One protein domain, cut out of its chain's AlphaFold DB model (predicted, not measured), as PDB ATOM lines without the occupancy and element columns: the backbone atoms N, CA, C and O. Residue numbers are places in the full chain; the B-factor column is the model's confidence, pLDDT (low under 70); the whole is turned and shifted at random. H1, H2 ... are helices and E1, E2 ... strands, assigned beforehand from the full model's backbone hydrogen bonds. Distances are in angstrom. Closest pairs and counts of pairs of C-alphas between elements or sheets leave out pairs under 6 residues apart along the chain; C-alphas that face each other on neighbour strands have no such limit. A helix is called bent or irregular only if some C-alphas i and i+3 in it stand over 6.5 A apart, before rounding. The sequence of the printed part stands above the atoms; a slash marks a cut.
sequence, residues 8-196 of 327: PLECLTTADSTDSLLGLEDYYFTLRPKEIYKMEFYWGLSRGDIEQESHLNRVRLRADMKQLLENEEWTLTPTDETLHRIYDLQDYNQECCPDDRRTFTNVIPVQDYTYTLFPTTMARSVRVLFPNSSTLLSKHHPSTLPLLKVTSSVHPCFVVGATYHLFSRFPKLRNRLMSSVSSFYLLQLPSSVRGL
ATOM      1  N   PRO A   8     197.525 240.145 298.027       92.69
ATOM      2  CA  PRO A   8     198.829 239.682 297.565       92.69
ATOM      3  C   PRO A   8     198.763 238.220 297.116       92.69
ATOM      4  O   PRO A   8     198.140 237.389 297.778       92.69
ATOM      5  N   LEU A   9     199.418 237.878 296.008       92.38
ATOM      6  CA  LEU A   9     199.357 236.523 295.450       92.38
ATOM      7  C   LEU A   9     199.845 235.437 296.436       92.38
ATOM      8  O   LEU A   9     199.332 234.320 296.439       92.38
ATOM      9  N   GLU A  10     200.774 235.784 297.327       92.62
ATOM     10  CA  GLU A  10     201.288 234.925 298.405       92.62
ATOM     11  C   GLU A  10     200.249 234.561 299.484       92.62
ATOM     12  O   GLU A  10     200.428 233.593 300.226       92.62
ATOM     13  N   CYS A  11     199.144 235.307 299.566       91.69
ATOM     14  CA  CYS A  11     198.051 235.054 300.507       91.69
ATOM     15  C   CYS A  11     197.039 234.020 299.985       91.69
ATOM     16  O   CYS A  11     196.054 233.730 300.668       91.69
ATOM     17  N   LEU A  12     197.242 233.477 298.783       92.31
ATOM     18  CA  LEU A  12     196.371 232.454 298.218       92.31
ATOM     19  C   LEU A  12     196.762 231.050 298.681       92.31
ATOM     20  O   LEU A  12     197.941 230.724 298.779       92.31
ATOM     21  N   THR A  13     195.765 230.199 298.911       92.62
ATOM     22  CA  THR A  13     195.948 228.779 299.248       92.62
ATOM     23  C   THR A  13     194.728 227.960 298.837       92.62
ATOM     24  O   THR A  13     193.621 228.470 298.721       92.62
ATOM     25  N   THR A  14     194.898 226.664 298.643       91.25
ATOM     26  CA  THR A  14     193.829 225.670 298.516       91.25
ATOM     27  C   THR A  14     193.541 224.932 299.822       91.25
ATOM     28  O   THR A  14     192.537 224.224 299.894       91.25
ATOM     29  N   ALA A  15     194.372 225.103 300.856       89.00
ATOM     30  CA  ALA A  15     194.205 224.441 302.144       89.00
ATOM     31  C   ALA A  15     192.832 224.745 302.765       89.00
ATOM     32  O   ALA A  15     192.315 225.861 302.670       89.00
ATOM     33  N   ASP A  16     192.217 223.737 303.385       83.75
ATOM     34  CA  ASP A  16     190.906 223.866 304.033       83.75
ATOM     35  C   ASP A  16     191.005 224.464 305.442       83.75
ATOM     36  O   ASP A  16     190.046 225.077 305.913       83.75
ATOM     37  N   SER A  17     192.163 224.312 306.087       81.50
ATOM     38  CA  SER A  17     192.458 224.816 307.425       81.50
ATOM     39  C   SER A  17     193.849 225.435 307.488       81.50
ATOM     40  O   SER A  17     194.710 225.201 306.638       81.50
ATOM     41  N   THR A  18     194.073 226.219 308.534       79.62
ATOM     42  CA  THR A  18     195.334 226.924 308.784       79.62
ATOM     43  C   THR A  18     196.457 225.986 309.203       79.62
ATOM     44  O   THR A  18     197.615 226.234 308.887       79.62
ATOM     45  N   ASP A  19     196.100 224.867 309.829       81.12
ATOM     46  CA  ASP A  19     197.040 223.817 310.235       81.12
ATOM     47  C   ASP A  19     197.591 223.039 309.031       81.12
ATOM     48  O   ASP A  19     198.614 222.369 309.132       81.12
ATOM     49  N   SER A  20     196.925 223.150 307.875       84.50
ATOM     50  CA  SER A  20     197.323 222.512 306.615       84.50
ATOM     51  C   SER A  20     198.054 223.470 305.667       84.50
ATOM     52  O   SER A  20     198.227 223.154 304.488       84.50
ATOM     53  N   LEU A  21     198.436 224.666 306.133       85.75
ATOM     54  CA  LEU A  21     199.109 225.650 305.291       85.75
ATOM     55  C   LEU A  21     200.511 225.181 304.922       85.75
ATOM     56  O   LEU A  21     201.360 224.952 305.780       85.75
ATOM     57  N   LEU A  22     200.768 225.116 303.620       89.25
ATOM     58  CA  LEU A  22     202.095 224.822 303.103       89.25
ATOM     59  C   LEU A  22     202.997 226.062 303.149       89.25
ATOM     60  O   LEU A  22     202.532 227.204 303.244       89.25
ATOM     61  N   GLY A  23     204.309 225.835 303.098       91.12
ATOM     62  CA  GLY A  23     205.314 226.896 303.065       91.12
ATOM     63  C   GLY A  23     205.217 227.777 301.817       91.12
ATOM     64  O   GLY A  23     204.550 227.427 300.841       91.12
ATOM     65  N   LEU A  24     205.879 228.937 301.871       94.25
ATOM     66  CA  LEU A  24     206.085 229.780 300.695       94.25
ATOM     67  C   LEU A  24     207.290 229.275 299.898       94.25
ATOM     68  O   LEU A  24     208.379 229.113 300.450       94.25
ATOM     69  N   GLU A  25     207.098 229.101 298.602       96.56
ATOM     70  CA  GLU A  25     208.100 228.667 297.641       96.56
ATOM     71  C   GLU A  25     208.220 229.665 296.494       96.56
ATOM     72  O   GLU A  25     207.256 230.343 296.131       96.56
ATOM     73  N   ASP A  26     209.410 229.722 295.905       96.88
ATOM     74  CA  ASP A  26     209.648 230.504 294.703       96.88
ATOM     75  C   ASP A  26     209.059 229.763 293.490       96.88
ATOM     76  O   ASP A  26     209.222 228.548 293.318       96.88
ATOM     77  N   TYR A  27     208.366 230.521 292.647       96.69
ATOM     78  CA  TYR A  27     207.852 230.107 291.352       96.69
ATOM     79  C   TYR A  27     208.306 231.113 290.299       96.69
ATOM     80  O   TYR A  27     208.220 232.326 290.505       96.69
ATOM     81  N   TYR A  28     208.764 230.600 289.161       97.00
ATOM     82  CA  TYR A  28     209.249 231.407 288.051       97.00
ATOM     83  C   TYR A  28     208.307 231.264 286.860       97.00
ATOM     84  O   TYR A  28     208.020 230.158 286.399       97.00
ATOM     85  N   PHE A  29     207.859 232.395 286.321       95.81
ATOM     86  CA  PHE A  29     207.173 232.434 285.034       95.81
ATOM     87  C   PHE A  29     208.206 232.227 283.927       95.81
ATOM     88  O   PHE A  29     208.781 233.177 283.389       95.81
ATOM     89  N   THR A  30     208.473 230.957 283.637       94.19
ATOM     90  CA  THR A  30     209.454 230.535 282.641       94.19
ATOM     91  C   THR A  30     208.851 230.567 281.243       94.19
ATOM     92  O   THR A  30     207.717 230.148 280.993       94.19
ATOM     93  N   LEU A  31     209.623 231.094 280.299       92.44
ATOM     94  CA  LEU A  31     209.251 231.101 278.893       92.44
ATOM     95  C   LEU A  31     209.649 229.765 278.272       92.44
ATOM     96  O   LEU A  31     210.694 229.191 278.574       92.44
ATOM     97  N   ARG A  32     208.844 229.273 277.330       89.44
ATOM     98  CA  ARG A  32     209.221 228.072 276.577       89.44
ATOM     99  C   ARG A  32     210.476 228.367 275.748       89.44
ATOM    100  O   ARG A  32     210.464 229.371 275.038       89.44
ATOM    101  N   PRO A  33     211.482 227.470 275.699       89.06
ATOM    102  CA  PRO A  33     212.740 227.722 274.985       89.06
ATOM    103  C   PRO A  33     212.560 228.206 273.539       89.06
ATOM    104  O   PRO A  33     213.201 229.152 273.095       89.06
ATOM    105  N   LYS A  34     211.594 227.622 272.820       85.06
ATOM    106  CA  LYS A  34     211.254 227.986 271.433       85.06
ATOM    107  C   LYS A  34     210.594 229.362 271.252       85.06
ATOM    108  O   LYS A  34     210.354 229.756 270.117       85.06
ATOM    109  N   GLU A  35     210.215 230.036 272.332       86.19
ATOM    110  CA  GLU A  35     209.589 231.361 272.293       86.19
ATOM    111  C   GLU A  35     210.517 232.459 272.832       86.19
ATOM    112  O   GLU A  35     210.275 233.619 272.520       86.19
ATOM    113  N   ILE A  36     211.587 232.117 273.571       90.75
ATOM    114  CA  ILE A  36     212.507 233.085 274.205       90.75
ATOM    115  C   ILE A  36     213.005 234.115 273.193       90.75
ATOM    116  O   ILE A  36     212.781 235.304 273.376       90.75
ATOM    117  N   TYR A  37     213.566 233.658 272.073       88.56
ATOM    118  CA  TYR A  37     214.116 234.554 271.052       88.56
ATOM    119  C   TYR A  37     213.055 235.465 270.413       88.56
ATOM    120  O   TYR A  37     213.347 236.576 269.988       88.56
ATOM    121  N   LYS A  38     211.793 235.023 270.336       88.62
ATOM    122  CA  LYS A  38     210.715 235.897 269.857       88.62
ATOM    123  C   LYS A  38     210.378 236.951 270.900       88.62
ATOM    124  O   LYS A  38     210.111 238.091 270.541       88.62
ATOM    125  N   MET A  39     210.362 236.561 272.172       91.62
ATOM    126  CA  MET A  39     210.098 237.488 273.266       91.62
ATOM    127  C   MET A  39     211.208 238.527 273.363       91.62
ATOM    128  O   MET A  39     210.884 239.699 273.459       91.62
ATOM    129  N   GLU A  40     212.475 238.136 273.216       93.56
ATOM    130  CA  GLU A  40     213.612 239.065 273.145       93.56
ATOM    131  C   GLU A  40     213.388 240.128 272.070       93.56
ATOM    132  O   GLU A  40     213.397 241.321 272.364       93.56
ATOM    133  N   PHE A  41     213.055 239.694 270.853       92.50
ATOM    134  CA  PHE A  41     212.754 240.597 269.749       92.50
ATOM    135  C   PHE A  41     211.620 241.577 270.087       92.50
ATOM    136  O   PHE A  41     211.781 242.793 269.972       92.50
ATOM    137  N   TYR A  42     210.470 241.063 270.527       92.00
ATOM    138  CA  TYR A  42     209.286 241.884 270.777       92.00
ATOM    139  C   TYR A  42     209.388 242.741 272.042       92.00
ATOM    140  O   TYR A  42     208.678 243.737 272.171       92.00
ATOM    141  N   TRP A  43     210.269 242.386 272.973       94.94
ATOM    142  CA  TRP A  43     210.532 243.138 274.199       94.94
ATOM    143  C   TRP A  43     211.692 244.123 274.057       94.94
ATOM    144  O   TRP A  43     212.064 244.746 275.052       94.94
ATOM    145  N   GLY A  44     212.235 244.273 272.845       95.31
ATOM    146  CA  GLY A  44     213.326 245.199 272.551       95.31
ATOM    147  C   GLY A  44     214.621 244.825 273.260       95.31
ATOM    148  O   GLY A  44     215.347 245.706 273.704       95.31
ATOM    149  N   LEU A  45     214.865 243.526 273.417       94.88
ATOM    150  CA  LEU A  45     216.067 242.973 274.023       94.88
ATOM    151  C   LEU A  45     216.983 242.392 272.948       94.88
ATOM    152  O   LEU A  45     216.527 241.986 271.870       94.88
ATOM    153  N   SER A  46     218.272 242.311 273.264       92.50
ATOM    154  CA  SER A  46     219.209 241.540 272.459       92.50
ATOM    155  C   SER A  46     218.988 240.057 272.709       92.50
ATOM    156  O   SER A  46     218.374 239.620 273.688       92.50
ATOM    157  N   ARG A  47     219.497 239.247 271.791       88.94
ATOM    158  CA  ARG A  47     219.417 237.805 271.938       88.94
ATOM    159  C   ARG A  47     220.266 237.319 273.113       88.94
ATOM    160  O   ARG A  47     221.452 237.625 273.173       88.94
ATOM    161  N   GLY A  48     219.686 236.479 273.963       92.31
ATOM    162  CA  GLY A  48     220.315 235.964 275.177       92.31
ATOM    163  C   GLY A  48     220.129 236.855 276.407       92.31
ATOM    164  O   GLY A  48     220.538 236.447 277.490       92.31
ATOM    165  N   ASP A  49     219.501 238.026 276.271       94.44
ATOM    166  CA  ASP A  49     219.300 238.955 277.389       94.44
ATOM    167  C   ASP A  49     218.190 238.494 278.349       94.44
ATOM    168  O   ASP A  49     218.129 238.962 279.489       94.44
ATOM    169  N   ILE A  50     217.285 237.596 277.927       95.00
ATOM    170  CA  ILE A  50     216.267 237.067 278.844       95.00
ATOM    171  C   ILE A  50     216.893 236.047 279.799       95.00
ATOM    172  O   ILE A  50     217.135 234.889 279.454       95.00
ATOM    173  N   GLU A  51     217.014 236.451 281.057       95.00
ATOM    174  CA  GLU A  51     217.294 235.569 282.185       95.00
ATOM    175  C   GLU A  51     216.007 234.840 282.632       95.00
ATOM    176  O   GLU A  51     215.024 235.465 283.035       95.00
ATOM    177  N   GLN A  52     215.992 233.500 282.551       92.31
ATOM    178  CA  GLN A  52     214.830 232.672 282.930       92.31
ATOM    179  C   GLN A  52     214.587 232.599 284.444       92.31
ATOM    180  O   GLN A  52     213.494 232.216 284.860       92.31
ATOM    181  N   GLU A  53     215.574 232.956 285.261       94.81
ATOM    182  CA  GLU A  53     215.498 232.950 286.726       94.81
ATOM    183  C   GLU A  53     215.854 234.336 287.264       94.81
ATOM    184  O   GLU A  53     216.844 234.532 287.960       94.81
ATOM    185  N   SER A  54     215.040 235.329 286.910       95.25
ATOM    186  CA  SER A  54     215.256 236.714 287.309       95.25
ATOM    187  C   SER A  54     214.266 237.153 288.384       95.25
ATOM    188  O   SER A  54     213.176 236.609 288.559       95.25
ATOM    189  N   HIS A  55     214.591 238.231 289.088       96.31
ATOM    190  CA  HIS A  55     213.648 238.861 290.014       96.31
ATOM    191  C   HIS A  55     212.367 239.353 289.310       96.31
ATOM    192  O   HIS A  55     211.319 239.418 289.945       96.31
ATOM    193  N   LEU A  56     212.431 239.644 288.003       97.19
ATOM    194  CA  LEU A  56     211.293 240.114 287.205       97.19
ATOM    195  C   LEU A  56     210.257 239.027 286.900       97.19
ATOM    196  O   LEU A  56     209.108 239.353 286.616       97.19
ATOM    197  N   ASN A  57     210.633 237.750 286.937       96.69
ATOM    198  CA  ASN A  57     209.720 236.644 286.651       96.69
ATOM    199  C   ASN A  57     209.495 235.717 287.850       96.69
ATOM    200  O   ASN A  57     208.757 234.737 287.730       96.69
ATOM    201  N   ARG A  58     210.089 236.048 288.999       97.31
ATOM    202  CA  ARG A  58     209.947 235.324 290.258       97.31
ATOM    203  C   ARG A  58     208.776 235.845 291.079       97.31
ATOM    204  O   ARG A  58     208.601 237.049 291.247       97.31
ATOM    205  N   VAL A  59     208.039 234.931 291.693       95.94
ATOM    206  CA  VAL A  59     207.058 235.236 292.734       95.94
ATOM    207  C   VAL A  59     207.108 234.186 293.840       95.94
ATOM    208  O   VAL A  59     207.434 233.030 293.583       95.94
ATOM    209  N   ARG A  60     206.786 234.582 295.076       95.38
ATOM    210  CA  ARG A  60     206.658 233.655 296.206       95.38
ATOM    211  C   ARG A  60     205.195 233.285 296.398       95.38
ATOM    212  O   ARG A  60     204.338 234.160 296.476       95.38
ATOM    213  N   LEU A  61     204.909 231.992 296.452       94.31
ATOM    214  CA  LEU A  61     203.557 231.438 296.513       94.31
ATOM    215  C   LEU A  61     203.509 230.342 297.565       94.31
ATOM    216  O   LEU A  61     204.518 229.696 297.822       94.31
ATOM    217  N   ARG A  62     202.333 230.045 298.114       94.12
ATOM    218  CA  ARG A  62     202.151 228.793 298.860       94.12
ATOM    219  C   ARG A  62     202.389 227.598 297.926       94.12
ATOM    220  O   ARG A  62     202.019 227.660 296.752       94.12
ATOM    221  N   ALA A  63     202.990 226.522 298.433       94.94
ATOM    222  CA  ALA A  63     203.370 225.366 297.611       94.94
ATOM    223  C   ALA A  63     202.190 224.737 296.838       94.94
ATOM    224  O   ALA A  63     202.348 224.280 295.708       94.94
ATOM    225  N   ASP A  64     200.980 224.775 297.396       94.25
ATOM    226  CA  ASP A  64     199.771 224.304 296.719       94.25
ATOM    227  C   ASP A  64     199.340 225.220 295.562       94.25
ATOM    228  O   ASP A  64     198.953 224.740 294.499       94.25
ATOM    229  N   MET A  65     199.455 226.539 295.724       94.50
ATOM    230  CA  MET A  65     199.225 227.492 294.635       94.50
ATOM    231  C   MET A  65     200.284 227.386 293.543       94.50
ATOM    232  O   MET A  65     199.946 227.480 292.364       94.50
ATOM    233  N   LYS A  66     201.546 227.159 293.918       95.56
ATOM    234  CA  LYS A  66     202.618 226.864 292.966       95.56
ATOM    235  C   LYS A  66     202.264 225.641 292.121       95.56
ATOM    236  O   LYS A  66     202.261 225.746 290.898       95.56
ATOM    237  N   GLN A  67     201.857 224.541 292.756       94.81
ATOM    238  CA  GLN A  67     201.437 223.328 292.052       94.81
ATOM    239  C   GLN A  67     200.281 223.596 291.073       94.81
ATOM    240  O   GLN A  67     200.283 223.083 289.955       94.81
ATOM    241  N   LEU A  68     199.306 224.430 291.451       93.31
ATOM    242  CA  LEU A  68     198.207 224.809 290.558       93.31
ATOM    243  C   LEU A  68     198.663 225.604 289.324       93.31
ATOM    244  O   LEU A  68     198.085 225.426 288.249       93.31
ATOM    245  N   LEU A  69     199.661 226.483 289.461       93.62
ATOM    246  CA  LEU A  69     200.227 227.223 288.327       93.62
ATOM    247  C   LEU A  69     201.090 226.316 287.437       93.62
ATOM    248  O   LEU A  69     200.958 226.371 286.215       93.62
ATOM    249  N   GLU A  70     201.909 225.444 288.032       93.94
ATOM    250  CA  GLU A  70     202.743 224.465 287.312       93.94
ATOM    251  C   GLU A  70     201.901 223.465 286.510       93.94
ATOM    252  O   GLU A  70     202.213 223.164 285.359       93.94
ATOM    253  N   ASN A  71     200.788 223.008 287.088       93.06
ATOM    254  CA  ASN A  71     199.833 222.120 286.422       93.06
ATOM    255  C   ASN A  71     198.956 222.836 285.386       93.06
ATOM    256  O   ASN A  71     198.077 222.210 284.791       93.06
ATOM    257  N   GLU A  72     199.161 224.139 285.175       91.50
ATOM    258  CA  GLU A  72     198.348 224.970 284.292       91.50
ATOM    259  C   GLU A  72     196.852 224.950 284.660       91.50
ATOM    260  O   GLU A  72     196.034 225.154 283.770       91.50
ATOM    261  N   GLU A  73     196.468 224.686 285.918       91.06
ATOM    262  CA  GLU A  73     195.066 224.660 286.395       91.06
ATOM    263  C   GLU A  73     194.526 226.070 286.676       91.06
ATOM    264  O   GLU A  73     193.332 226.360 286.528       91.06
ATOM    265  N   TRP A  74     195.436 226.963 287.054       91.50
ATOM    266  CA  TRP A  74     195.193 228.383 287.224       91.50
ATOM    267  C   TRP A  74     196.234 229.182 286.446       91.50
ATOM    268  O   TRP A  74     197.351 228.733 286.206       91.50
ATOM    269  N   THR A  75     195.862 230.393 286.048       92.25
ATOM    270  CA  THR A  75     196.760 231.339 285.389       92.25
ATOM    271  C   THR A  75     196.488 232.752 285.878       92.25
ATOM    272  O   THR A  75     195.412 233.061 286.395       92.25
ATOM    273  N   LEU A  76     197.461 233.630 285.674       93.06
ATOM    274  CA  LEU A  76     197.297 235.061 285.872       93.06
ATOM    275  C   LEU A  76     197.023 235.747 284.538       93.06
ATOM    276  O   LEU A  76     197.526 235.353 283.486       93.06
ATOM    277  N   THR A  77     196.217 236.795 284.592       91.19
ATOM    278  CA  THR A  77     195.994 237.707 283.475       91.19
ATOM    279  C   THR A  77     196.190 239.135 283.978       91.19
ATOM    280  O   THR A  77     195.493 239.518 284.919       91.19
ATOM    281  N   PRO A  78     197.124 239.920 283.411       93.75
ATOM    282  CA  PRO A  78     197.261 241.336 283.748       93.75
ATOM    283  C   PRO A  78     195.963 242.115 283.479       93.75
ATOM    284  O   PRO A  78     195.047 241.614 282.829       93.75
ATOM    285  N   THR A  79     195.870 243.354 283.963       91.88
ATOM    286  CA  THR A  79     194.742 244.230 283.605       91.88
ATOM    287  C   THR A  79     194.697 244.507 282.100       91.88
ATOM    288  O   THR A  79     195.735 244.504 281.439       91.88
ATOM    289  N   ASP A  80     193.510 244.810 281.568       88.75
ATOM    290  CA  ASP A  80     193.341 245.155 280.147       88.75
ATOM    291  C   ASP A  80     194.234 246.337 279.741       88.75
ATOM    292  O   ASP A  80     194.857 246.310 278.686       88.75
ATOM    293  N   GLU A  81     194.383 247.337 280.614       92.12
ATOM    294  CA  GLU A  81     195.307 248.457 280.402       92.12
ATOM    295  C   GLU A  81     196.760 247.985 280.247       92.12
ATOM    296  O   GLU A  81     197.451 248.384 279.312       92.12
ATOM    297  N   THR A  82     197.220 247.098 281.133       93.69
ATOM    298  CA  THR A  82     198.581 246.547 281.069       93.69
ATOM    299  C   THR A  82     198.768 245.713 279.802       93.69
ATOM    300  O   THR A  82     199.800 245.805 279.145       93.69
ATOM    301  N   LEU A  83     197.756 244.927 279.427       90.56
ATOM    302  CA  LEU A  83     197.762 244.138 278.198       90.56
ATOM    303  C   LEU A  83     197.836 245.008 276.943       90.56
ATOM    304  O   LEU A  83     198.572 244.661 276.022       90.56
ATOM    305  N   HIS A  84     197.131 246.140 276.913       89.81
ATOM    306  CA  HIS A  84     197.232 247.102 275.817       89.81
ATOM    307  C   HIS A  84     198.633 247.709 275.720       89.81
ATOM    308  O   HIS A  84     199.189 247.746 274.631       89.81
ATOM    309  N   ARG A  85     199.267 248.066 276.843       94.00
ATOM    310  CA  ARG A  85     200.660 248.551 276.825       94.00
ATOM    311  C   ARG A  85     201.649 247.501 276.317       94.00
ATOM    312  O   ARG A  85     202.575 247.844 275.589       94.00
ATOM    313  N   ILE A  86     201.450 246.229 276.682       93.12
ATOM    314  CA  ILE A  86     202.237 245.115 276.127       93.12
ATOM    315  C   ILE A  86     202.024 245.047 274.616       93.12
ATOM    316  O   ILE A  86     202.996 244.960 273.880       93.12
ATOM    317  N   TYR A  87     200.776 245.110 274.149       89.75
ATOM    318  CA  TYR A  87     200.471 245.084 272.721       89.75
ATOM    319  C   TYR A  87     201.156 246.226 271.965       89.75
ATOM    320  O   TYR A  87     201.871 245.966 271.004       89.75
ATOM    321  N   ASP A  88     201.001 247.464 272.435       91.62
ATOM    322  CA  ASP A  88     201.554 248.652 271.780       91.62
ATOM    323  C   ASP A  88     203.088 248.607 271.715       91.62
ATOM    324  O   ASP A  88     203.686 248.980 270.708       91.62
ATOM    325  N   LEU A  89     203.737 248.107 272.775       94.19
ATOM    326  CA  LEU A  89     205.180 247.856 272.792       94.19
ATOM    327  C   LEU A  89     205.585 246.879 271.685       94.19
ATOM    328  O   LEU A  89     206.550 247.118 270.960       94.19
ATOM    329  N   GLN A  90     204.878 245.756 271.597       91.19
ATOM    330  CA  GLN A  90     205.224 244.697 270.665       91.19
ATOM    331  C   GLN A  90     204.981 245.112 269.211       91.19
ATOM    332  O   GLN A  90     205.831 244.849 268.360       91.19
ATOM    333  N   ASP A  91     203.857 245.780 268.948       90.19
ATOM    334  CA  ASP A  91     203.491 246.334 267.642       90.19
ATOM    335  C   ASP A  91     204.547 247.344 267.175       90.19
ATOM    336  O   ASP A  91     205.104 247.213 266.087       90.19
ATOM    337  N   TYR A  92     204.951 248.259 268.064       93.38
ATOM    338  CA  TYR A  92     206.026 249.209 267.795       93.38
ATOM    339  C   TYR A  92     207.361 248.517 267.474       93.38
ATOM    340  O   TYR A  92     207.980 248.809 266.451       93.38
ATOM    341  N   ASN A  93     207.796 247.570 268.315       93.88
ATOM    342  CA  ASN A  93     209.075 246.870 268.143       93.88
ATOM    343  C   ASN A  93     209.121 245.977 266.894       93.88
ATOM    344  O   ASN A  93     210.205 245.651 266.402       93.88
ATOM    345  N   GLN A  94     207.957 245.566 266.389       89.12
ATOM    346  CA  GLN A  94     207.843 244.822 265.142       89.12
ATOM    347  C   GLN A  94     208.107 245.691 263.913       89.12
ATOM    348  O   GLN A  94     208.664 245.193 262.933       89.12
ATOM    349  N   GLU A  95     207.680 246.952 263.951       88.44
ATOM    350  CA  GLU A  95     207.766 247.872 262.816       88.44
ATOM    351  C   GLU A  95     209.051 248.706 262.812       88.44
ATOM    352  O   GLU A  95     209.488 249.140 261.744       88.44
ATOM    353  N   CYS A  96     209.674 248.930 263.975       88.62
ATOM    354  CA  CYS A  96     210.852 249.783 264.079       88.62
ATOM    355  C   CYS A  96     212.181 249.071 263.761       88.62
ATOM    356  O   CYS A  96     212.309 247.838 263.779       88.62
ATOM    357  N   CYS A  97     213.202 249.880 263.465       87.25
ATOM    358  CA  CYS A  97     214.579 249.418 263.328       87.25
ATOM    359  C   CYS A  97     215.085 248.822 264.657       87.25
ATOM    360  O   CYS A  97     214.660 249.277 265.718       87.25
ATOM    361  N   PRO A  98     216.008 247.838 264.631       84.19
ATOM    362  CA  PRO A  98     216.550 247.227 265.847       84.19
ATOM    363  C   PRO A  98     217.051 248.237 266.890       84.19
ATOM    364  O   PRO A  98     216.735 248.082 268.066       84.19
ATOM    365  N   ASP A  99     217.744 249.290 266.449       87.19
ATOM    366  CA  ASP A  99     218.325 250.323 267.321       87.19
ATOM    367  C   ASP A  99     217.274 251.234 267.982       87.19
ATOM    368  O   ASP A  99     217.532 251.830 269.024       87.19
ATOM    369  N   ASP A 100     216.073 251.314 267.402       93.31
ATOM    370  CA  ASP A 100     214.968 252.145 267.892       93.31
ATOM    371  C   ASP A 100     213.989 251.358 268.776       93.31
ATOM    372  O   ASP A 100     212.961 251.891 269.209       93.31
ATOM    373  N   ARG A 101     214.253 250.070 269.030       94.25
ATOM    374  CA  ARG A 101     213.362 249.246 269.851       94.25
ATOM    375  C   ARG A 101     213.311 249.756 271.280       94.25
ATOM    376  O   ARG A 101     214.309 250.115 271.899       94.25
ATOM    377  N   ARG A 102     212.106 249.734 271.838       97.12
ATOM    378  CA  ARG A 102     211.875 250.065 273.241       97.12
ATOM    379  C   ARG A 102     212.015 248.804 274.067       97.12
ATOM    380  O   ARG A 102     211.363 247.801 273.781       97.12
ATOM    381  N   THR A 103     212.815 248.876 275.122       97.00
ATOM    382  CA  THR A 103     212.880 247.805 276.112       97.00
ATOM    383  C   THR A 103     211.560 247.728 276.874       97.00
ATOM    384  O   THR A 103     210.923 248.741 277.187       97.00
ATOM    385  N   PHE A 104     211.138 246.510 277.200       96.75
ATOM    386  CA  PHE A 104     209.858 246.297 277.866       96.75
ATOM    387  C   PHE A 104     209.757 246.984 279.234       96.75
ATOM    388  O   PHE A 104     208.689 247.492 279.566       96.75
ATOM    389  N   THR A 105     210.860 247.074 279.983       97.19
ATOM    390  CA  THR A 105     210.925 247.751 281.289       97.19
ATOM    391  C   THR A 105     210.783 249.270 281.196       97.19
ATOM    392  O   THR A 105     210.351 249.898 282.159       97.19
ATOM    393  N   ASN A 106     211.105 249.878 280.050       96.50
ATOM    394  CA  ASN A 106     210.911 251.316 279.842       96.50
ATOM    395  C   ASN A 106     209.436 251.660 279.589       96.50
ATOM    396  O   ASN A 106     208.970 252.723 279.994       96.50
ATOM    397  N   VAL A 107     208.693 250.775 278.915       96.88
ATOM    398  CA  VAL A 107     207.262 250.982 278.614       96.88
ATOM    399  C   VAL A 107     206.370 250.493 279.758       96.88
ATOM    400  O   VAL A 107     205.325 251.082 280.044       96.88
ATOM    401  N   ILE A 108     206.782 249.417 280.422       97.31
ATOM    402  CA  ILE A 108     206.081 248.772 281.527       97.31
ATOM    403  C   ILE A 108     207.073 248.740 282.699       97.31
ATOM    404  O   ILE A 108     207.916 247.852 282.759       97.31
ATOM    405  N   PRO A 109     207.054 249.741 283.596       97.50
ATOM    406  CA  PRO A 109     208.073 249.883 284.634       97.50
ATOM    407  C   PRO A 109     208.026 248.750 285.661       97.50
ATOM    408  O   PRO A 109     206.996 248.114 285.874       97.50
ATOM    409  N   VAL A 110     209.133 248.504 286.353       97.38
ATOM    410  CA  VAL A 110     209.170 247.513 287.437       97.38
ATOM    411  C   VAL A 110     208.427 248.073 288.653       97.38
ATOM    412  O   VAL A 110     208.871 249.036 289.271       97.38
ATOM    413  N   GLN A 111     207.277 247.482 288.970       96.38
ATOM    414  CA  GLN A 111     206.415 247.847 290.095       96.38
ATOM    415  C   GLN A 111     205.472 246.683 290.420       96.38
ATOM    416  O   GLN A 111     205.444 245.682 289.702       96.38
ATOM    417  N   ASP A 112     204.657 246.830 291.461       96.44
ATOM    418  CA  ASP A 112     203.566 245.894 291.707       96.44
ATOM    419  C   ASP A 112     202.447 246.078 290.677       96.44
ATOM    420  O   ASP A 112     202.001 247.192 290.376       96.44
ATOM    421  N   TYR A 113     201.966 244.954 290.155       96.81
ATOM    422  CA  TYR A 113     200.896 244.895 289.171       96.81
ATOM    423  C   TYR A 113     199.676 244.178 289.721       96.81
ATOM    424  O   TYR A 113     199.759 243.290 290.571       96.81
ATOM    425  N   THR A 114     198.517 244.562 289.192       95.88
ATOM    426  CA  THR A 114     197.257 243.873 289.461       95.88
ATOM    427  C   THR A 114     197.007 242.817 288.396       95.88
ATOM    428  O   THR A 114     197.067 243.080 287.194       95.88
ATOM    429  N   TYR A 115     196.646 241.630 288.855       94.81
ATOM    430  CA  TYR A 115     196.307 240.483 288.039       94.81
ATOM    431  C   TYR A 115     194.900 240.005 288.366       94.81
ATOM    432  O   TYR A 115     194.409 240.136 289.485       94.81
ATOM    433  N   THR A 116     194.251 239.409 287.380       91.88
ATOM    434  CA  THR A 116     193.066 238.590 287.583       91.88
ATOM    435  C   THR A 116     193.488 237.132 287.599       91.88
ATOM    436  O   THR A 116     194.125 236.659 286.655       91.88
ATOM    437  N   LEU A 117     193.109 236.417 288.651       91.06
ATOM    438  CA  LEU A 117     193.317 234.984 288.758       91.06
ATOM    439  C   LEU A 117     192.241 234.258 287.939       91.06
ATOM    440  O   LEU A 117     191.045 234.437 288.182       91.06
ATOM    441  N   PHE A 118     192.657 233.463 286.954       87.50
ATOM    442  CA  PHE A 118     191.765 232.806 286.002       87.50
ATOM    443  C   PHE A 118     191.922 231.278 286.052       87.50
ATOM    444  O   PHE A 118     193.032 230.781 285.867       87.50
ATOM    445  N   PRO A 119     190.834 230.518 286.254       89.44
ATOM    446  CA  PRO A 119     190.876 229.062 286.192       89.44
ATOM    447  C   PRO A 119     190.837 228.599 284.732       89.44
ATOM    448  O   PRO A 119     189.946 228.975 283.966       89.44
ATOM    449  N   THR A 120     191.800 227.784 284.319       84.12
ATOM    450  CA  THR A 120     191.867 227.233 282.951       84.12
ATOM    451  C   THR A 120     191.025 225.958 282.818       84.12
ATOM    452  O   THR A 120     190.383 225.739 281.788       84.12
ATOM    453  N   THR A 121     190.977 225.146 283.875       79.69
ATOM    454  CA  THR A 121     190.213 223.898 283.994       79.69
ATOM    455  C   THR A 121     189.176 224.010 285.123       79.69
ATOM    456  O   THR A 121     189.011 225.075 285.724       79.69
ATOM    457  N   MET A 122     188.420 222.941 285.417       66.69
ATOM    458  CA  MET A 122     187.606 222.881 286.645       66.69
ATOM    459  C   MET A 122     188.521 222.673 287.859       66.69
ATOM    460  O   MET A 122     188.544 221.605 288.464       66.69
ATOM    461  N   ALA A 123     189.320 223.695 288.147       67.56
ATOM    462  CA  ALA A 123     190.351 223.678 289.166       67.56
ATOM    463  C   ALA A 123     189.754 223.752 290.580       67.56
ATOM    464  O   ALA A 123     188.583 224.077 290.782       67.56
ATOM    465  N   ARG A 124     190.563 223.441 291.590       82.00
ATOM    466  CA  ARG A 124     190.148 223.524 293.000       82.00
ATOM    467  C   ARG A 124     189.805 224.965 293.383       82.00
ATOM    468  O   ARG A 124     190.330 225.914 292.805       82.00
ATOM    469  N   SER A 125     188.923 225.131 294.372       85.62
ATOM    470  CA  SER A 125     188.662 226.457 294.946       85.62
ATOM    471  C   SER A 125     189.923 227.016 295.587       85.62
ATOM    472  O   SER A 125     190.630 226.295 296.288       85.62
ATOM    473  N   VAL A 126     190.148 228.309 295.393       87.81
ATOM    474  CA  VAL A 126     191.241 229.041 296.025       87.81
ATOM    475  C   VAL A 126     190.667 229.842 297.179       87.81
ATOM    476  O   VAL A 126     189.561 230.371 297.106       87.81
ATOM    477  N   ARG A 127     191.396 229.910 298.275       88.94
ATOM    478  CA  ARG A 127     191.068 230.673 299.467       88.94
ATOM    479  C   ARG A 127     192.063 231.801 299.644       88.94
ATOM    480  O   ARG A 127     193.213 231.702 299.224       88.94
ATOM    481  N   VAL A 128     191.587 232.862 300.275       87.75
ATOM    482  CA  VAL A 128     192.390 234.020 300.646       87.75
ATOM    483  C   VAL A 128     192.664 233.961 302.143       87.75
ATOM    484  O   VAL A 128     191.745 233.734 302.932       87.75
ATOM    485  N   LEU A 129     193.913 234.180 302.529       85.94
ATOM    486  CA  LEU A 129     194.331 234.415 303.907       85.94
ATOM    487  C   LEU A 129     194.453 235.916 304.160       85.94
ATOM    488  O   LEU A 129     194.766 236.683 303.248       85.94
ATOM    489  N   PHE A 130     194.230 236.342 305.399       76.62
ATOM    490  CA  PHE A 130     194.600 237.693 305.806       76.62
ATOM    491  C   PHE A 130     196.121 237.875 305.704       76.62
ATOM    492  O   PHE A 130     196.877 237.012 306.166       76.62
ATOM    493  N   PRO A 131     196.595 239.016 305.178       66.19
ATOM    494  CA  PRO A 131     197.993 239.389 305.314       66.19
ATOM    495  C   PRO A 131     198.359 239.380 306.803       66.19
ATOM    496  O   PRO A 131     197.708 240.049 307.606       66.19
ATOM    497  N   ASN A 132     199.372 238.600 307.179       67.06
ATOM    498  CA  ASN A 132     199.861 238.450 308.558       67.06
ATOM    499  C   ASN A 132     198.923 237.740 309.547       67.06
ATOM    500  O   ASN A 132     199.187 237.768 310.749       67.06
ATOM    501  N   SER A 133     197.859 237.080 309.085       61.44
ATOM    502  CA  SER A 133     197.028 236.258 309.964       61.44
ATOM    503  C   SER A 133     196.766 234.886 309.355       61.44
ATOM    504  O   SER A 133     196.511 234.719 308.163       61.44
ATOM    505  N   SER A 134     196.798 233.865 310.206       63.53
ATOM    506  CA  SER A 134     196.337 232.521 309.877       63.53
ATOM    507  C   SER A 134     194.810 232.461 309.946       63.53
ATOM    508  O   SER A 134     194.251 231.575 310.576       63.53
ATOM    509  N   THR A 135     194.102 233.437 309.385       69.44
ATOM    510  CA  THR A 135     192.639 233.440 309.363       69.44
ATOM    511  C   THR A 135     192.187 233.454 307.911       69.44
ATOM    512  O   THR A 135     192.617 234.291 307.115       69.44
ATOM    513  N   LEU A 136     191.343 232.487 307.551       72.00
ATOM    514  CA  LEU A 136     190.763 232.390 306.218       72.00
ATOM    515  C   LEU A 136     189.739 233.516 306.034       72.00
ATOM    516  O   LEU A 136     188.776 233.614 306.790       72.00
ATOM    517  N   LEU A 137     189.959 234.354 305.023       72.19
ATOM    518  CA  LEU A 137     189.099 235.484 304.666       72.19
ATOM    519  C   LEU A 137     187.898 235.037 303.844       72.19
ATOM    520  O   LEU A 137     186.759 235.415 304.108       72.19
ATOM    521  N   SER A 138     188.165 234.262 302.797       77.88
ATOM    522  CA  SER A 138     187.156 233.915 301.807       77.88
ATOM    523  C   SER A 138     187.550 232.672 301.023       77.88
ATOM    524  O   SER A 138     188.727 232.336 300.878       77.88
ATOM    525  N   LYS A 139     186.537 231.991 300.484       80.50
ATOM    526  CA  LYS A 139     186.688 230.912 299.508       80.50
ATOM    527  C   LYS A 139     186.172 231.401 298.159       80.50
ATOM    528  O   LYS A 139     185.008 231.770 298.034       80.50
ATOM    529  N   HIS A 140     187.030 231.363 297.153       76.19
ATOM    530  CA  HIS A 140     186.732 231.698 295.768       76.19
ATOM    531  C   HIS A 140     186.643 230.418 294.939       76.19
ATOM    532  O   HIS A 140     187.615 229.680 294.764       76.19
ATOM    533  N   HIS A 141     185.447 230.146 294.422       77.25
ATOM    534  CA  HIS A 141     185.239 229.047 293.494       77.25
ATOM    535  C   HIS A 141     185.601 229.501 292.066       77.25
ATOM    536  O   HIS A 141     185.306 230.642 291.708       77.25
ATOM    537  N   PRO A 142     186.170 228.629 291.212       72.06
ATOM    538  CA  PRO A 142     186.466 228.933 289.807       72.06
ATOM    539  C   PRO A 142     185.295 229.518 289.003       72.06
ATOM    540  O   PRO A 142     185.489 230.235 288.026       72.06
ATOM    541  N   SER A 143     184.064 229.175 289.388       71.56
ATOM    542  CA  SER A 143     182.839 229.633 288.725       71.56
ATOM    543  C   SER A 143     182.284 230.945 289.283       71.56
ATOM    544  O   SER A 143     181.291 231.443 288.755       71.56
ATOM    545  N   THR A 144     182.862 231.489 290.356       73.50
ATOM    546  CA  THR A 144     182.370 232.711 291.000       73.50
ATOM    547  C   THR A 144     182.846 233.943 290.232       73.50
ATOM    548  O   THR A 144     184.037 234.099 289.971       73.50
ATOM    549  N   LEU A 145     181.913 234.836 289.890       68.56
ATOM    550  CA  LEU A 145     182.197 236.169 289.355       68.56
ATOM    551  C   LEU A 145     181.861 237.241 290.413       68.56
ATOM    552  O   LEU A 145     180.881 237.058 291.137       68.56
ATOM    553  N   PRO A 146     182.612 238.358 290.489       72.56
ATOM    554  CA  PRO A 146     183.805 238.672 289.697       72.56
ATOM    555  C   PRO A 146     185.000 237.785 290.077       72.56
ATOM    556  O   PRO A 146     185.089 237.285 291.196       72.56
ATOM    557  N   LEU A 147     185.917 237.576 289.125       82.56
ATOM    558  CA  LEU A 147     187.142 236.823 289.405       82.56
ATOM    559  C   LEU A 147     188.015 237.554 290.428       82.56
ATOM    560  O   LEU A 147     188.024 238.786 290.487       82.56
ATOM    561  N   LEU A 148     188.773 236.769 291.193       87.69
ATOM    562  CA  LEU A 148     189.671 237.273 292.221       87.69
ATOM    563  C   LEU A 148     190.775 238.130 291.591       87.69
ATOM    564  O   LEU A 148     191.473 237.689 290.673       87.69
ATOM    565  N   LYS A 149     190.920 239.357 292.095       91.19
ATOM    566  CA  LYS A 149     192.008 240.260 291.723       91.19
ATOM    567  C   LYS A 149     193.108 240.190 292.771       91.19
ATOM    568  O   LYS A 149     192.827 240.251 293.967       91.19
ATOM    569  N   VAL A 150     194.343 240.086 292.308       93.56
ATOM    570  CA  VAL A 150     195.526 239.902 293.148       93.56
ATOM    571  C   VAL A 150     196.639 240.850 292.750       93.56
ATOM    572  O   VAL A 150     196.673 241.311 291.611       93.56
ATOM    573  N   THR A 151     197.550 241.130 293.672       95.56
ATOM    574  CA  THR A 151     198.757 241.921 293.414       95.56
ATOM    575  C   THR A 151     200.004 241.050 293.452       95.56
ATOM    576  O   THR A 151     200.094 240.089 294.218       95.56
ATOM    577  N   SER A 152     200.964 241.362 292.586       95.88
ATOM    578  CA  SER A 152     202.276 240.718 292.565       95.88
ATOM    579  C   SER A 152     203.311 241.629 291.905       95.88
ATOM    580  O   SER A 152     202.977 242.368 290.979       95.88
ATOM    581  N   SER A 153     204.558 241.527 292.359       96.25
ATOM    582  CA  SER A 153     205.728 242.203 291.789       96.25
ATOM    583  C   SER A 153     206.258 241.549 290.509       96.25
ATOM    584  O   SER A 153     207.150 242.098 289.865       96.25
ATOM    585  N   VAL A 154     205.728 240.379 290.125       97.50
ATOM    586  CA  VAL A 154     206.095 239.735 288.861       97.50
ATOM    587  C   VAL A 154     205.789 240.675 287.699       97.50
ATOM    588  O   VAL A 154     204.750 241.338 287.679       97.50
ATOM    589  N   HIS A 155     206.676 240.732 286.714       97.88
ATOM    590  CA  HIS A 155     206.522 241.618 285.578       97.88
ATOM    591  C   HIS A 155     205.501 241.052 284.559       97.88
ATOM    592  O   HIS A 155     205.631 239.899 284.124       97.88
ATOM    593  N   PRO A 156     204.522 241.853 284.088       96.69
ATOM    594  CA  PRO A 156     203.435 241.396 283.219       96.69
ATOM    595  C   PRO A 156     203.879 240.694 281.930       96.69
ATOM    596  O   PRO A 156     203.258 239.711 281.529       96.69
ATOM    597  N   CYS A 157     204.963 241.155 281.296       95.31
ATOM    598  CA  CYS A 157     205.529 240.508 280.106       95.31
ATOM    599  C   CYS A 157     205.857 239.025 280.336       95.31
ATOM    600  O   CYS A 157     205.475 238.191 279.519       95.31
ATOM    601  N   PHE A 158     206.482 238.669 281.464       96.06
ATOM    602  CA  PHE A 158     206.796 237.272 281.773       96.06
ATOM    603  C   PHE A 158     205.541 236.449 282.039       96.06
ATOM    604  O   PHE A 158     205.442 235.325 281.554       96.06
ATOM    605  N   VAL A 159     204.547 237.019 282.726       94.75
ATOM    606  CA  VAL A 159     203.255 236.351 282.937       94.75
ATOM    607  C   VAL A 159     202.589 236.032 281.600       94.75
ATOM    608  O   VAL A 159     202.201 234.887 281.367       94.75
ATOM    609  N   VAL A 160     202.476 237.008 280.693       91.88
ATOM    610  CA  VAL A 160     201.846 236.796 279.378       91.88
ATOM    611  C   VAL A 160     202.673 235.838 278.519       91.88
ATOM    612  O   VAL A 160     202.112 234.921 277.920       91.88
ATOM    613  N   GLY A 161     203.999 235.990 278.497       91.31
ATOM    614  CA  GLY A 161     204.897 235.124 277.736       91.31
ATOM    615  C   GLY A 161     204.869 233.664 278.203       91.31
ATOM    616  O   GLY A 161     204.797 232.757 277.373       91.31
ATOM    617  N   ALA A 162     204.859 233.421 279.516       91.69
ATOM    618  CA  ALA A 162     204.822 232.075 280.092       91.69
ATOM    619  C   ALA A 162     203.450 231.404 279.932       91.69
ATOM    620  O   ALA A 162     203.362 230.189 279.778       91.69
ATOM    621  N   THR A 163     202.368 232.185 279.936       88.19
ATOM    622  CA  THR A 163     200.989 231.668 279.847       88.19
ATOM    623  C   THR A 163     200.468 231.598 278.415       88.19
ATOM    624  O   THR A 163     199.399 231.047 278.160       88.19
ATOM    625  N   TYR A 164     201.237 232.093 277.449       83.50
ATOM    626  CA  TYR A 164     200.816 232.217 276.062       83.50
ATOM    627  C   TYR A 164     200.307 230.907 275.433       83.50
ATOM    628  O   TYR A 164     199.291 230.888 274.731       83.50
ATOM    629  N   HIS A 165     200.963 229.774 275.699       81.25
ATOM    630  CA  HIS A 165     200.531 228.492 275.130       81.25
ATOM    631  C   HIS A 165     199.147 228.066 275.623       81.25
ATOM    632  O   HIS A 165     198.451 227.333 274.913       81.25
ATOM    633  N   LEU A 166     198.720 228.542 276.795       81.75
ATOM    634  CA  LEU A 166     197.391 228.283 277.340       81.75
ATOM    635  C   LEU A 166     196.309 228.883 276.442       81.75
ATOM    636  O   LEU A 166     195.225 228.317 276.338       81.75
ATOM    637  N   PHE A 167     196.598 229.954 275.698       74.19
ATOM    638  CA  PHE A 167     195.623 230.588 274.802       74.19
ATOM    639  C   PHE A 167     195.238 229.686 273.630       74.19
ATOM    640  O   PHE A 167     194.099 229.723 273.163       74.19
ATOM    641  N   SER A 168     196.168 228.838 273.181       73.50
ATOM    642  CA  SER A 168     195.886 227.836 272.150       73.50
ATOM    643  C   SER A 168     195.002 226.696 272.669       73.50
ATOM    644  O   SER A 168     194.206 226.142 271.914       73.50
ATOM    645  N   ARG A 169     195.115 226.369 273.963       79.75
ATOM    646  CA  ARG A 169     194.405 225.259 274.616       79.75
ATOM    647  C   ARG A 169     193.037 225.664 275.164       79.75
ATOM    648  O   ARG A 169     192.115 224.855 275.146       79.75
ATOM    649  N   PHE A 170     192.888 226.908 275.617       79.81
ATOM    650  CA  PHE A 170     191.711 227.387 276.340       79.81
ATOM    651  C   PHE A 170     191.072 228.602 275.635       79.81
ATOM    652  O   PHE A 170     191.398 229.752 275.940       79.81
ATOM    653  N   PRO A 171     190.093 228.389 274.730       75.94
ATOM    654  CA  PRO A 171     189.465 229.465 273.955       75.94
ATOM    655  C   PRO A 171     188.808 230.564 274.801       75.94
ATOM    656  O   PRO A 171     188.750 231.717 274.384       75.94
ATOM    657  N   LYS A 172     188.324 230.234 276.006       74.06
ATOM    658  CA  LYS A 172     187.748 231.221 276.937       74.06
ATOM    659  C   LYS A 172     188.787 232.240 277.405       74.06
ATOM    660  O   LYS A 172     188.483 233.426 277.464       74.06
ATOM    661  N   LEU A 173     190.004 231.774 277.691       70.50
ATOM    662  CA  LEU A 173     191.133 232.625 278.054       70.50
ATOM    663  C   LEU A 173     191.522 233.506 276.860       70.50
ATOM    664  O   LEU A 173     191.617 234.719 277.007       70.50
ATOM    665  N   ARG A 174     191.600 232.918 275.655       71.38
ATOM    666  CA  ARG A 174     191.848 233.646 274.397       71.38
ATOM    667  C   ARG A 174     190.841 234.773 274.146       71.38
ATOM    668  O   ARG A 174     191.233 235.862 273.748       71.38
ATOM    669  N   ASN A 175     189.552 234.519 274.368       71.25
ATOM    670  CA  ASN A 175     188.507 235.524 274.159       71.25
ATOM    671  C   ASN A 175     188.605 236.687 275.153       71.25
ATOM    672  O   ASN A 175     188.218 237.801 274.816       71.25
ATOM    673  N   ARG A 176     189.103 236.428 276.367       67.56
ATOM    674  CA  ARG A 176     189.240 237.445 277.411       67.56
ATOM    675  C   ARG A 176     190.480 238.312 277.228       67.56
ATOM    676  O   ARG A 176     190.402 239.515 277.416       67.56
ATOM    677  N   LEU A 177     191.606 237.717 276.855       63.97
ATOM    678  CA  LEU A 177     192.922 238.364 276.851       63.97
ATOM    679  C   LEU A 177     193.184 239.307 275.669       63.97
ATOM    680  O   LEU A 177     194.327 239.462 275.264       63.97
ATOM    681  N   MET A 178     192.146 239.954 275.130       60.97
ATOM    682  CA  MET A 178     192.161 240.616 273.822       60.97
ATOM    683  C   MET A 178     192.596 239.633 272.722       60.97
ATOM    684  O   MET A 178     193.745 239.199 272.634       60.97
ATOM    685  N   SER A 179     191.678 239.300 271.808       60.81
ATOM    686  CA  SER A 179     192.014 238.472 270.637       60.81
ATOM    687  C   SER A 179     193.277 238.973 269.907       60.81
ATOM    688  O   SER A 179     194.052 238.152 269.413       60.81
ATOM    689  N   SER A 180     193.540 240.284 269.951       55.00
ATOM    690  CA  SER A 180     194.721 240.967 269.417       55.00
ATOM    691  C   SER A 180     196.040 240.534 270.066       55.00
ATOM    692  O   SER A 180     196.933 240.100 269.344       55.00
ATOM    693  N   VAL A 181     196.153 240.537 271.403       60.16
ATOM    694  CA  VAL A 181     197.391 240.121 272.098       60.16
ATOM    695  C   VAL A 181     197.673 238.653 271.797       60.16
ATOM    696  O   VAL A 181     198.769 238.298 271.378       60.16
ATOM    697  N   SER A 182     196.657 237.788 271.890       59.84
ATOM    698  CA  SER A 182     196.836 236.363 271.574       59.84
ATOM    699  C   SER A 182     197.294 236.121 270.130       59.84
ATOM    700  O   SER A 182     198.065 235.196 269.877       59.84
ATOM    701  N   SER A 183     196.839 236.957 269.191       61.09
ATOM    702  CA  SER A 183     197.217 236.867 267.780       61.09
ATOM    703  C   SER A 183     198.662 237.296 267.571       61.09
ATOM    704  O   SER A 183     199.350 236.677 266.770       61.09
ATOM    705  N   PHE A 184     199.138 238.279 268.335       58.97
ATOM    706  CA  PHE A 184     200.487 238.808 268.222       58.97
ATOM    707  C   PHE A 184     201.557 237.795 268.656       58.97
ATOM    708  O   PHE A 184     202.497 237.519 267.921       58.97
ATOM    709  N   TYR A 185     201.364 237.121 269.789       59.59
ATOM    710  CA  TYR A 185     202.292 236.070 270.227       59.59
ATOM    711  C   TYR A 185     202.232 234.804 269.338       59.59
ATOM    712  O   TYR A 185     203.132 233.968 269.382       59.59
ATOM    713  N   LEU A 186     201.179 234.646 268.518       55.75
ATOM    714  CA  LEU A 186     201.095 233.637 267.448       55.75
ATOM    715  C   LEU A 186     201.849 234.042 266.176       55.75
ATOM    716  O   LEU A 186     202.063 233.177 265.319       55.75
ATOM    717  N   LEU A 187     202.269 235.302 266.039       58.62
ATOM    718  CA  LEU A 187     203.031 235.739 264.880       58.62
ATOM    719  C   LEU A 187     204.429 235.112 264.902       58.62
ATOM    720  O   LEU A 187     205.111 234.982 265.922       58.62
ATOM    721  N   GLN A 188     204.845 234.655 263.727       64.00
ATOM    722  CA  GLN A 188     206.248 234.367 263.473       64.00
ATOM    723  C   GLN A 188     206.993 235.701 263.405       64.00
ATOM    724  O   GLN A 188     206.408 236.691 262.971       64.00
ATOM    725  N   LEU A 189     208.283 235.706 263.760       67.50
ATOM    726  CA  LEU A 189     209.133 236.873 263.520       67.50
ATOM    727  C   LEU A 189     208.938 237.394 262.084       67.50
ATOM    728  O   LEU A 189     208.808 236.570 261.158       67.50
ATOM    729  N   PRO A 190     208.958 238.722 261.871       72.38
ATOM    730  CA  PRO A 190     208.909 239.298 260.533       72.38
ATOM    731  C   PRO A 190     209.915 238.617 259.597       72.38
ATOM    732  O   PRO A 190     211.022 238.249 260.001       72.38
ATOM    733  N   SER A 191     209.528 238.387 258.340       68.19
ATOM    734  CA  SER A 191     210.400 237.741 257.342       68.19
ATOM    735  C   SER A 191     211.715 238.500 257.147       68.19
ATOM    736  O   SER A 191     212.757 237.866 257.001       68.19
ATOM    737  N   SER A 192     211.676 239.832 257.250       67.75
ATOM    738  CA  SER A 192     212.843 240.725 257.226       67.75
ATOM    739  C   SER A 192     213.873 240.414 258.315       67.75
ATOM    740  O   SER A 192     215.068 240.571 258.094       67.75
ATOM    741  N   VAL A 193     213.423 239.933 259.474       68.06
ATOM    742  CA  VAL A 193     214.269 239.681 260.649       68.06
ATOM    743  C   VAL A 193     214.812 238.258 260.640       68.06
ATOM    744  O   VAL A 193     215.955 238.026 261.020       68.06
ATOM    745  N   ARG A 194     214.031 237.288 260.145       67.25
ATOM    746  CA  ARG A 194     214.424 235.865 260.108       67.25
ATOM    747  C   ARG A 194     215.729 235.598 259.348       67.25
ATOM    748  O   ARG A 194     216.382 234.591 259.612       67.25
ATOM    749  N   GLY A 195     216.089 236.463 258.401       64.06
ATOM    750  CA  GLY A 195     217.320 236.352 257.618       64.06
ATOM    751  C   GLY A 195     218.570 236.921 258.298       64.06
ATOM    752  O   GLY A 195     219.679 236.570 257.879       64.06
ATOM    753  N   LEU A 196     218.416 237.759 259.329       70.06
ATOM    754  CA  LEU A 196     219.519 238.442 260.008       70.06
ATOM    755  C   LEU A 196     220.298 237.465 260.890       70.06
ATOM    756  O   LEU A 196     219.700 236.686 261.626       70.06
TER     757      LEU A 196
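AT A GLANCE: This is residues 8 to 196 of the 327 residues of an uncharacterized protein of Armillaria gallica (UniProt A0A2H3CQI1). A small, strongly twisted sheet of three strands, E3, E4 and E7, sits in the middle of an elongated body, with H5 running over E3. The hairpin of E5 and E6 and the loop of residues 8 to 23 make one end, the crossed helices H1, H3 and H7 lie toward the other, and the short H8 makes its tip; a separate two-stranded ladder, E1 and E2, runs along one side, with H2 packed on E1. The 189 printed residues hold eight named helices and seven named strands in the order E1 H1 E2 H2 E3 H3 H4 E4 E5 E6 E7 H5 H6 H7 H8. The class is mixed, helices and strands, and the three sheets, E3 - E4 - E7, E1 - E2 and E5 - E6, are antiparallel. The whole is compact, with a radius of gyration of the C-alphas of 17.3 A, and spans 57 by 30 by 26 A.

IN THESE COORDINATES: Begin at E3, residues 74 to 78, where C-alpha 74 stands at (195.193, 228.383, 287.224); the strand is 13.6 A long. E4, residues 113 to 119, runs 19.0 A, and E7, residues 149 to 152, runs 10.3 A. For the sheet of two strands, look at E1, residues 24 to 28, 13.1 A, and E2, residues 58 to 62, 13.3 A; the hairpin is E5, residues 126 to 129, 10.0 A, and E6, residues 136 to 140, 11.2 A. The longest helix is H3, residues 80 to 95, 22.7 A, which ends at C-alpha 95, (207.766, 247.872, 262.816). H5, residues 156 to 169, is 20.4 A long and irregular, with C-alphas 162 and 165 7.5 A apart. H1, residues 33 to 42, is 15.2 A long and irregular too, with C-alphas 34 and 37 7.2 A apart. The shorter helices are H2, residues 63 to 70, H4, residues 104 to 107, H6, residues 171 to 176, H7, residues 179 to 185, and H8, residues 191 to 194, which ends at C-alpha 194, (214.424, 235.865, 260.108).

HOW THE PARTS SIT: In the sheet of E3, E4 and E7, the antiparallel neighbours E3 and E4 have N 75 and O 118 within hydrogen-bond range at 2.9 A, and the antiparallel neighbours E4 and E7 have N 115 and O 150 within hydrogen-bond range at 2.8 A. H5 is on this sheet, over E3, at a height of 6.3 A, slantwise at 49 degrees on the local plane. H2, H3 and, only just, H6 with 5 pairs of C-alphas within 10 A, only graze it. In the sheet of E1 and E2, antiparallel neighbours, N 27 and O 59 are within hydrogen-bond range at 2.8 A; the closest C-alphas of E1 and H2 are those of Glu 25 and Ala 63, 5.8 A apart. In the hairpin, N 128 and O 138 are 3.0 A apart, and residues 12 to 13 pair antiparallel with residues 127 to 128 of E5. With residues 89 to 94 alone, H3 touches H1 about perpendicular at 81 degrees, closest at the C-alphas of Gln 90 and Tyr 42, 4.9 A. With residues 83 to 90 alone, H3 touches H7 at a steep tilt of 47 degrees, the same way, closest at Tyr 87 and Val 181, 5.9 A between C-alphas. H4 touches H3, closest at the C-alphas of Val 107 and Leu 89, 6.9 A. H5 and H6 touch only at the corner, closest at the C-alphas of Phe 167 and Arg 174, 4.9 A. H8 touches no helix. Each O i to N i+4 pair is within hydrogen-bond range in H2, H3, H6 and H7, against 4 of 6 in H1 and 5 of 10 in H5; H4 and H8 are too short for one.

THE WHOLE: The two C-alphas farthest apart, of Asp 19 and Ser 192, are 57.8 A from each other. The printed part has no cut, and its one long link is H1 to E2, 15 residues. The mean pLDDT of the printed part is 85.8; look for values under 70 at residues 122 to 123, 131 to 135, 145, 176 to 189 and 191 to 195.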